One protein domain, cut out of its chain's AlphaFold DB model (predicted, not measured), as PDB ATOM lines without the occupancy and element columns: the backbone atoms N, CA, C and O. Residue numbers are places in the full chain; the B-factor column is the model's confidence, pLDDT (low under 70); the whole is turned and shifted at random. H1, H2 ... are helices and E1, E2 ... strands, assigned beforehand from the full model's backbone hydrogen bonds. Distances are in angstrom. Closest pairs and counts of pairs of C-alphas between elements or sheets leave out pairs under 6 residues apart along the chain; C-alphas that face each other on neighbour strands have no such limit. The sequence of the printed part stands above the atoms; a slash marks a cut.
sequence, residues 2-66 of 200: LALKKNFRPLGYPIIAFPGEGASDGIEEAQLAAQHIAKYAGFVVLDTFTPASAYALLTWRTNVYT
ATOM      1  N   LEU A   2      31.639  -9.958  54.736       97.06
ATOM      2  CA  LEU A   2      30.879 -10.771  55.708       97.06
ATOM      3  C   LEU A   2      29.357 -10.575  55.609       97.06
ATOM      4  O   LEU A   2      28.629 -11.563  55.611       97.06
ATOM      5  N   ALA A   3      28.895  -9.334  55.426       96.88
ATOM      6  CA  ALA A   3      27.480  -9.035  55.192       96.88
ATOM      7  C   ALA A   3      26.895  -9.834  54.013       96.88
ATOM      8  O   ALA A   3      25.928 -10.561  54.187       96.88
ATOM      9  N   LEU A   4      27.544  -9.792  52.842       96.19
ATOM     10  CA  LEU A   4      27.065 -10.469  51.630       96.19
ATOM     11  C   LEU A   4      27.229 -11.996  51.675       96.19
ATOM     12  O   LEU A   4      26.324 -12.729  51.302       96.19
ATOM     13  N   LYS A   5      28.396 -12.496  52.107       97.75
ATOM     14  CA  LYS A   5      28.733 -13.930  51.998       97.75
ATOM     15  C   LYS A   5      28.291 -14.777  53.190       97.75
ATOM     16  O   LYS A   5      28.231 -15.995  53.070       97.75
ATOM     17  N   LYS A   6      28.090 -14.165  54.358       97.31
ATOM     18  CA  LYS A   6      27.784 -14.863  55.619       97.31
ATOM     19  C   LYS A   6      26.528 -14.330  56.305       97.31
ATOM     20  O   LYS A   6      26.225 -14.777  57.404       97.31
ATOM     21  N   ASN A   7      25.819 -13.385  55.683       95.56
ATOM     22  CA  ASN A   7      24.640 -12.733  56.254       95.56
ATOM     23  C   ASN A   7      24.896 -12.174  57.670       95.56
ATOM     24  O   ASN A   7      24.040 -12.226  58.554       95.56
ATOM     25  N   PHE A   8      26.122 -11.692  57.914       97.94
ATOM     26  CA  PHE A   8      26.528 -11.192  59.224       97.94
ATOM     27  C   PHE A   8      25.917  -9.808  59.464       97.94
ATOM     28  O   PHE A   8      26.504  -8.784  59.111       97.94
ATOM     29  N   ARG A   9      24.714  -9.805  60.050       96.50
ATOM     30  CA  ARG A   9      23.868  -8.617  60.253       96.50
ATOM     31  C   ARG A   9      24.571  -7.416  60.903       96.50
ATOM     32  O   ARG A   9      24.307  -6.311  60.440       96.50
ATOM     33  N   PRO A  10      25.479  -7.568  61.892       97.69
ATOM     34  CA  PRO A  10      26.144  -6.411  62.497       97.69
ATOM     35  C   PRO A  10      26.963  -5.555  61.517       97.69
ATOM     36  O   PRO A  10      27.168  -4.379  61.779       97.69
ATOM     37  N   LEU A  11      27.402  -6.114  60.381       96.75
ATOM     38  CA  LEU A  11      28.127  -5.384  59.329       96.75
ATOM     39  C   LEU A  11      27.265  -5.120  58.081       96.75
ATOM     40  O   LEU A  11      27.804  -4.853  57.010       96.75
ATOM     41  N   GLY A  12      25.940  -5.241  58.189       96.56
ATOM     42  CA  GLY A  12      24.979  -5.047  57.096       96.56
ATOM     43  C   GLY A  12      24.649  -3.585  56.782       96.56
ATOM     44  O   GLY A  12      23.560  -3.314  56.287       96.56
ATOM     45  N   TYR A  13      25.553  -2.658  57.094       96.75
ATOM     46  CA  TYR A  13      25.336  -1.214  57.006       96.75
ATOM     47  C   TYR A  13      26.404  -0.551  56.122       96.75
ATOM     48  O   TYR A  13      27.484  -1.125  55.943       96.75
ATOM     49  N   PRO A  14      26.133   0.645  55.563       97.50
ATOM     50  CA  PRO A  14      27.139   1.429  54.851       97.50
ATOM     51  C   PRO A  14      28.359   1.766  55.722       97.50
ATOM     52  O   PRO A  14      28.253   1.879  56.941       97.50
ATOM     53  N   ILE A  15      29.513   1.953  55.078       97.19
ATOM     54  CA  ILE A  15      30.786   2.293  55.731       97.19
ATOM     55  C   ILE A  15      31.077   3.781  55.514       97.19
ATOM     56  O   ILE A  15      30.961   4.259  54.386       97.19
ATOM     57  N   ILE A  16      31.483   4.490  56.565       98.19
ATOM     58  CA  ILE A  16      32.072   5.832  56.471       98.19
ATOM     59  C   ILE A  16      33.601   5.726  56.547       98.19
ATOM     60  O   ILE A  16      34.116   4.905  57.307       98.19
ATOM     61  N   ALA A  17      34.313   6.513  55.742       97.50
ATOM     62  CA  ALA A  17      35.772   6.545  55.685       97.50
ATOM     63  C   ALA A  17      36.310   7.982  55.767       97.50
ATOM     64  O   ALA A  17      35.714   8.896  55.193       97.50
ATOM     65  N   PHE A  18      37.454   8.136  56.435       97.62
ATOM     66  CA  PHE A  18      38.165   9.398  56.665       97.62
ATOM     67  C   PHE A  18      39.602   9.280  56.119       97.62
ATOM     68  O   PHE A  18      40.529   9.020  56.881       97.62
ATOM     69  N   PRO A  19      39.809   9.366  54.791       96.44
ATOM     70  CA  PRO A  19      41.130   9.235  54.167       96.44
ATOM     71  C   PRO A  19      42.191  10.204  54.706       96.44
ATOM     72  O   PRO A  19      43.364   9.840  54.707       96.44
ATOM     73  N   GLY A  20      41.799  11.389  55.188       95.38
ATOM     74  CA  GLY A  20      42.725  12.370  55.759       95.38
ATOM     75  C   GLY A  20      43.499  11.860  56.981       95.38
ATOM     76  O   GLY A  20      44.666  12.200  57.151       95.38
ATOM     77  N   GLU A  21      42.932  10.929  57.761       93.62
ATOM     78  CA  GLU A  21      43.612  10.324  58.921       93.62
ATOM     79  C   GLU A  21      44.835   9.471  58.537       93.62
ATOM     80  O   GLU A  21      45.692   9.193  59.379       93.62
ATOM     81  N   GLY A  22      44.905   9.020  57.281       90.19
ATOM     82  CA  GLY A  22      45.978   8.171  56.760       90.19
ATOM     83  C   GLY A  22      46.879   8.848  55.731       90.19
ATOM     84  O   GLY A  22      47.744   8.170  55.181       90.19
ATOM     85  N   ALA A  23      46.670  10.134  55.443       94.88
ATOM     86  CA  ALA A  23      47.359  10.850  54.379       94.88
ATOM     87  C   ALA A  23      48.441  11.796  54.919       94.88
ATOM     88  O   ALA A  23      48.251  12.473  55.927       94.88
ATOM     89  N   SER A  24      49.573  11.877  54.221       94.06
ATOM     90  CA  SER A  24      50.640  12.844  54.501       94.06
ATOM     91  C   SER A  24      50.413  14.202  53.831       94.06
ATOM     92  O   SER A  24      50.907  15.218  54.324       94.06
ATOM     93  N   ASP A  25      49.646  14.237  52.739       94.44
ATOM     94  CA  ASP A  25      49.260  15.447  52.017       94.44
ATOM     95  C   ASP A  25      47.900  15.293  51.299       94.44
ATOM     96  O   ASP A  25      47.283  14.225  51.291       94.44
ATOM     97  N   GLY A  26      47.420  16.375  50.674       92.50
ATOM     98  CA  GLY A  26      46.129  16.379  49.973       92.50
ATOM     99  C   GLY A  26      46.085  15.526  48.695       92.50
ATOM    100  O   GLY A  26      44.997  15.188  48.222       92.50
ATOM    101  N   ILE A  27      47.236  15.164  48.114       93.88
ATOM    102  CA  ILE A  27      47.293  14.263  46.954       93.88
ATOM    103  C   ILE A  27      47.096  12.826  47.432       93.88
ATOM    104  O   ILE A  27      46.273  12.101  46.869       93.88
ATOM    105  N   GLU A  28      47.810  12.419  48.480       96.00
ATOM    106  CA  GLU A  28      47.658  11.103  49.096       96.00
ATOM    107  C   GLU A  28      46.245  10.920  49.665       96.00
ATOM    108  O   GLU A  28      45.631   9.870  49.466       96.00
ATOM    109  N   GLU A  29      45.665  11.965  50.259       97.06
ATOM    110  CA  GLU A  29      44.271  11.958  50.707       97.06
ATOM    111  C   GLU A  29      43.310  11.635  49.552       97.06
ATOM    112  O   GLU A  29      42.454  10.753  49.669       97.06
ATOM    113  N   ALA A  30      43.475  12.293  48.398       96.06
ATOM    114  CA  ALA A  30      42.662  12.017  47.217       96.06
ATOM    115  C   ALA A  30      42.879  10.586  46.685       96.06
ATOM    116  O   ALA A  30      41.930   9.930  46.252       96.06
ATOM    117  N   GLN A  31      44.101  10.054  46.751       96.06
ATOM    118  CA  GLN A  31      44.380   8.668  46.360       96.06
ATOM    119  C   GLN A  31      43.680   7.664  47.285       96.06
ATOM    120  O   GLN A  31      43.036   6.726  46.802       96.06
ATOM    121  N   LEU A  32      43.745   7.869  48.601       97.69
ATOM    122  CA  LEU A  32      43.052   7.037  49.585       97.69
ATOM    123  C   LEU A  32      41.532   7.142  49.431       97.69
ATOM    124  O   LEU A  32      40.831   6.127  49.440       97.69
ATOM    125  N   ALA A  33      41.007   8.342  49.185       97.56
ATOM    126  CA  ALA A  33      39.598   8.552  48.878       97.56
ATOM    127  C   ALA A  33      39.155   7.751  47.642       97.56
ATOM    128  O   ALA A  33      38.130   7.065  47.680       97.56
ATOM    129  N   ALA A  34      39.950   7.762  46.566       97.75
ATOM    130  CA  ALA A  34      39.682   6.967  45.370       97.75
ATOM    131  C   ALA A  34      39.662   5.457  45.675       97.75
ATOM    132  O   ALA A  34      38.791   4.731  45.178       97.75
ATOM    133  N   GLN A  35      40.561   4.977  46.540       97.62
ATOM    134  CA  GLN A  35      40.539   3.588  47.005       97.62
ATOM    135  C   GLN A  35      39.264   3.275  47.792       97.62
ATOM    136  O   GLN A  35      38.627   2.257  47.524       97.62
ATOM    137  N   HIS A  36      38.843   4.145  48.711       97.81
ATOM    138  CA  HIS A  36      37.612   3.960  49.482       97.81
ATOM    139  C   HIS A  36      36.366   3.914  48.589       97.81
ATOM    140  O   HIS A  36      35.540   3.011  48.755       97.81
ATOM    141  N   ILE A  37      36.278   4.795  47.585       98.06
ATOM    142  CA  ILE A  37      35.224   4.773  46.553       98.06
ATOM    143  C   ILE A  37      35.187   3.409  45.847       98.06
ATOM    144  O   ILE A  37      34.124   2.804  45.713       98.06
ATOM    145  N   ALA A  38      36.350   2.890  45.444       98.06
ATOM    146  CA  ALA A  38      36.467   1.603  44.757       98.06
ATOM    147  C   ALA A  38      36.233   0.387  45.673       98.06
ATOM    148  O   ALA A  38      35.991  -0.727  45.197       98.06
ATOM    149  N   LYS A  39      36.361   0.572  46.993       97.38
ATOM    150  CA  LYS A  39      36.331  -0.485  48.013       97.38
ATOM    151  C   LYS A  39      35.201  -0.286  49.021       97.38
ATOM    152  O   LYS A  39      35.387  -0.463  50.221       97.38
ATOM    153  N   TYR A  40      33.997  -0.077  48.492       97.06
ATOM    154  CA  TYR A  40      32.725  -0.240  49.208       97.06
ATOM    155  C   TYR A  40      32.431   0.795  50.307       97.06
ATOM    156  O   TYR A  40      31.495   0.578  51.082       97.06
ATOM    157  N   ALA A  41      33.190   1.892  50.407       97.81
ATOM    158  CA  ALA A  41      32.803   2.984  51.294       97.81
ATOM    159  C   ALA A  41      31.489   3.605  50.792       97.81
ATOM    160  O   ALA A  41      31.350   3.901  49.607       97.81
ATOM    161  N   GLY A  42      30.521   3.771  51.694       96.94
ATOM    162  CA  GLY A  42      29.258   4.455  51.411       96.94
ATOM    163  C   GLY A  42      29.372   5.970  51.573       96.94
ATOM    164  O   GLY A  42      28.737   6.713  50.832       96.94
ATOM    165  N   PHE A  43      30.219   6.419  52.501       97.75
ATOM    166  CA  PHE A  43      30.546   7.826  52.720       97.75
ATOM    167  C   PHE A  43      32.063   7.997  52.799       97.75
ATOM    168  O   PHE A  43      32.745   7.191  53.431       97.75
ATOM    169  N   VAL A  44      32.582   9.051  52.174       97.31
ATOM    170  CA  VAL A  44      33.994   9.449  52.250       97.31
ATOM    171  C   VAL A  44      34.029  10.918  52.650       97.31
ATOM    172  O   VAL A  44      33.412  11.743  51.977       97.31
ATOM    173  N   VAL A  45      34.706  11.227  53.753       96.94
ATOM    174  CA  VAL A  45      34.855  12.587  54.282       96.94
ATOM    175  C   VAL A  45      36.282  13.046  54.020       96.94
ATOM    176  O   VAL A  45      37.219  12.355  54.403       96.94
ATOM    177  N   LEU A  46      36.429  14.176  53.332       96.19
ATOM    178  CA  LEU A  46      37.728  14.766  53.014       96.19
ATOM    179  C   LEU A  46      37.997  15.939  53.958       96.19
ATOM    180  O   LEU A  46      37.114  16.774  54.154       96.19
ATOM    181  N   ASP A  47      39.214  16.011  54.476       94.31
ATOM    182  CA  ASP A  47      39.768  17.137  55.217       94.31
ATOM    183  C   ASP A  47      40.136  18.270  54.252       94.31
ATOM    184  O   ASP A  47      39.865  19.441  54.531       94.31
ATOM    185  N   THR A  48      40.691  17.927  53.079       88.88
ATOM    186  CA  THR A  48      41.031  18.896  52.031       88.88
ATOM    187  C   THR A  48      40.168  18.715  50.786       88.88
ATOM    188  O   THR A  48      40.147  17.669  50.137       88.88
ATOM    189  N   PHE A  49      39.497  19.793  50.375       84.50
ATOM    190  CA  PHE A  49      38.645  19.804  49.188       84.50
ATOM    191  C   PHE A  49      39.105  20.878  48.199       84.50
ATOM    192  O   PHE A  49      38.967  22.072  48.453       84.50
ATOM    193  N   THR A  50      39.640  20.460  47.050       93.50
ATOM    194  CA  THR A  50      40.027  21.369  45.958       93.50
ATOM    195  C   THR A  50      39.208  21.057  44.706       93.50
ATOM    196  O   THR A  50      38.807  19.905  44.528       93.50
ATOM    197  N   PRO A  51      38.984  22.017  43.790       94.94
ATOM    198  CA  PRO A  51      38.302  21.733  42.526       94.94
ATOM    199  C   PRO A  51      38.959  20.599  41.722       94.94
ATOM    200  O   PRO A  51      38.260  19.767  41.148       94.94
ATOM    201  N   ALA A  52      40.295  20.523  41.735       93.56
ATOM    202  CA  ALA A  52      41.048  19.479  41.045       93.56
ATOM    203  C   ALA A  52      40.796  18.084  41.648       93.56
ATOM    204  O   ALA A  52      40.455  17.150  40.918       93.56
ATOM    205  N   SER A  53      40.905  17.941  42.976       93.75
ATOM    206  CA  SER A  53      40.643  16.661  43.650       93.75
ATOM    207  C   SER A  53      39.169  16.260  43.563       93.75
ATOM    208  O   SER A  53      38.862  15.096  43.309       93.75
ATOM    209  N   ALA A  54      38.252  17.222  43.676       93.31
ATOM    210  CA  ALA A  54      36.821  16.997  43.523       93.31
ATOM    211  C   ALA A  54      36.473  16.458  42.128       93.31
ATOM    212  O   ALA A  54      35.787  15.442  42.021       93.31
ATOM    213  N   TYR A  55      36.979  17.092  41.065       94.38
ATOM    214  CA  TYR A  55      36.747  16.651  39.690       94.38
ATOM    215  C   TYR A  55      37.243  15.218  39.460       94.38
ATOM    216  O   TYR A  55      36.500  14.376  38.946       94.38
ATOM    217  N   ALA A  56      38.467  14.915  39.900       94.94
ATOM    218  CA  ALA A  56      39.049  13.585  39.765       94.94
ATOM    219  C   ALA A  56      38.231  12.516  40.516       94.94
ATOM    220  O   ALA A  56      37.896  11.476  39.946       94.94
ATOM    221  N   LEU A  57      37.854  12.781  41.771       96.94
ATOM    222  CA  LEU A  57      37.111  11.832  42.607       96.94
ATOM    223  C   LEU A  57      35.674  11.618  42.130       96.94
ATOM    224  O   LEU A  57      35.187  10.486  42.140       96.94
ATOM    225  N   LEU A  58      34.995  12.677  41.687       96.19
ATOM    226  CA  LEU A  58      33.648  12.577  41.129       96.19
ATOM    227  C   LEU A  58      33.655  11.797  39.813       96.19
ATOM    228  O   LEU A  58      32.811  10.919  39.639       96.19
ATOM    229  N   THR A  59      34.630  12.048  38.936       94.81
ATOM    230  CA  THR A  59      34.815  11.284  37.693       94.81
ATOM    231  C   THR A  59      35.076   9.809  37.995       94.81
ATOM    232  O   THR A  59      34.398   8.932  37.461       94.81
ATOM    233  N   TRP A  60      35.992   9.519  38.925       97.12
ATOM    234  CA  TRP A  60      36.287   8.153  39.352       97.12
ATOM    235  C   TRP A  60      35.057   7.433  39.913       97.12
ATOM    236  O   TRP A  60      34.762   6.306  39.514       97.12
ATOM    237  N   ARG A  61      34.298   8.093  40.795       97.31
ATOM    238  CA  ARG A  61      33.050   7.553  41.344       97.31
ATOM    239  C   ARG A  61      32.047   7.244  40.236       97.31
ATOM    240  O   ARG A  61      31.488   6.154  40.231       97.31
ATOM    241  N   THR A  62      31.822   8.169  39.305       94.31
ATOM    242  CA  THR A  62      30.901   7.948  38.182       94.31
ATOM    243  C   THR A  62      31.325   6.728  37.365       94.31
ATOM    244  O   THR A  62      30.496   5.861  37.100       94.31
ATOM    245  N   ASN A  63      32.618   6.588  37.066       91.50
ATOM    246  CA  ASN A  63      33.148   5.447  36.317       91.50
ATOM    247  C   ASN A  63      32.942   4.111  37.054       91.50
ATOM    248  O   ASN A  63      32.453   3.156  36.461       91.50
ATOM    249  N   VAL A  64      33.268   4.038  38.351       95.88
ATOM    250  CA  VAL A  64      33.128   2.807  39.158       95.88
ATOM    251  C   VAL A  64      31.668   2.372  39.310       95.88
ATOM    252  O   VAL A  64      31.389   1.175  39.320       95.88
ATOM    253  N   TYR A  65      30.745   3.325  39.455       94.62
ATOM    254  CA  TYR A  65      29.326   3.054  39.714       94.62
ATOM    255  C   TYR A  65      28.454   3.048  38.448       94.62
ATOM    256  O   TYR A  65      27.234   2.917  38.550       94.62
ATOM    257  N   THR A  66      29.053   3.160  37.261       89.50
ATOM    258  CA  THR A  66      28.335   2.993  35.991       89.50
ATOM    259  C   THR A  66      27.879   1.541  35.846       89.50
ATOM    260  O   THR A  66      28.639   0.619  36.141       89.50
TER     261      THR A  66
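Overview. This is residues 2 to 66 of the 200 residues of the protein "Acetyl-CoA decarbonylase/synthase complex subunit gamma" of Anaerolineae bacterium (UniProt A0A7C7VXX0). Two shallowly tilted helices, H3 and H4, lie side by side running the same way, and a short strip of two parallel strands, E1 and E2, lies beside H3. The short helix H1 sits off at one end, and the short helix H2 packs on H3. The printed part has 65 residues, with H1, E1, H2, H3, E2 and H4 in that order, and is mostly helix. It is only just loose, close to compact, with a radius of gyration of the C-alphas of 13.2 A; the flat outline spans 39 by 28 by 12 A.

Arrangement. H1, residues 2 to 6, is apart from H2, residues 19 to 22, H3, residues 26 to 38, E2, residues 41 to 44, and H4, residues 51 to 65. E1, residues 15 to 17, is the parallel neighbour of E2 at 30 degrees, with N 17 and O 43 at 2.9 A and N 42 and O 15 at 2.8 A, within hydrogen-bond range. E1, H2 with H3, and E2 form a strand-helix-strand unit, two parallel strands with helices between, whose crossover is right-handed. H2 touches H3, with the closest C-alphas, of Gly 20 and Glu 29, 5.3 A apart. The closest C-alphas of H3 and E2 are those of Ala 33 and Val 44, at 6.6 A. H3 touches H4 at a shallow tilt of 14 degrees, the same way; their closest C-alphas, of Ala 34 and Leu 57, are 6.2 A apart. In H1, H3 and H4 every O i to N i+4 pair is within hydrogen-bond range; H2 is too short for one.

Along the chain. H1 begins at C-alpha 2 (30.879, -10.771, 55.708). E1 and E2 are each 6.6 A long, H1 5.1 A and H2 5.6 A. H3 is 18.4 A long and H4 20.9 A, ending at C-alpha 65 (29.326, 3.054, 39.714).

Size, cuts and confidence. The farthest C-alphas, of Lys 6 and Pro 51, are 40.3 A apart. The printed part has no cut and no long link, and no printed residue is under 70 in pLDDT.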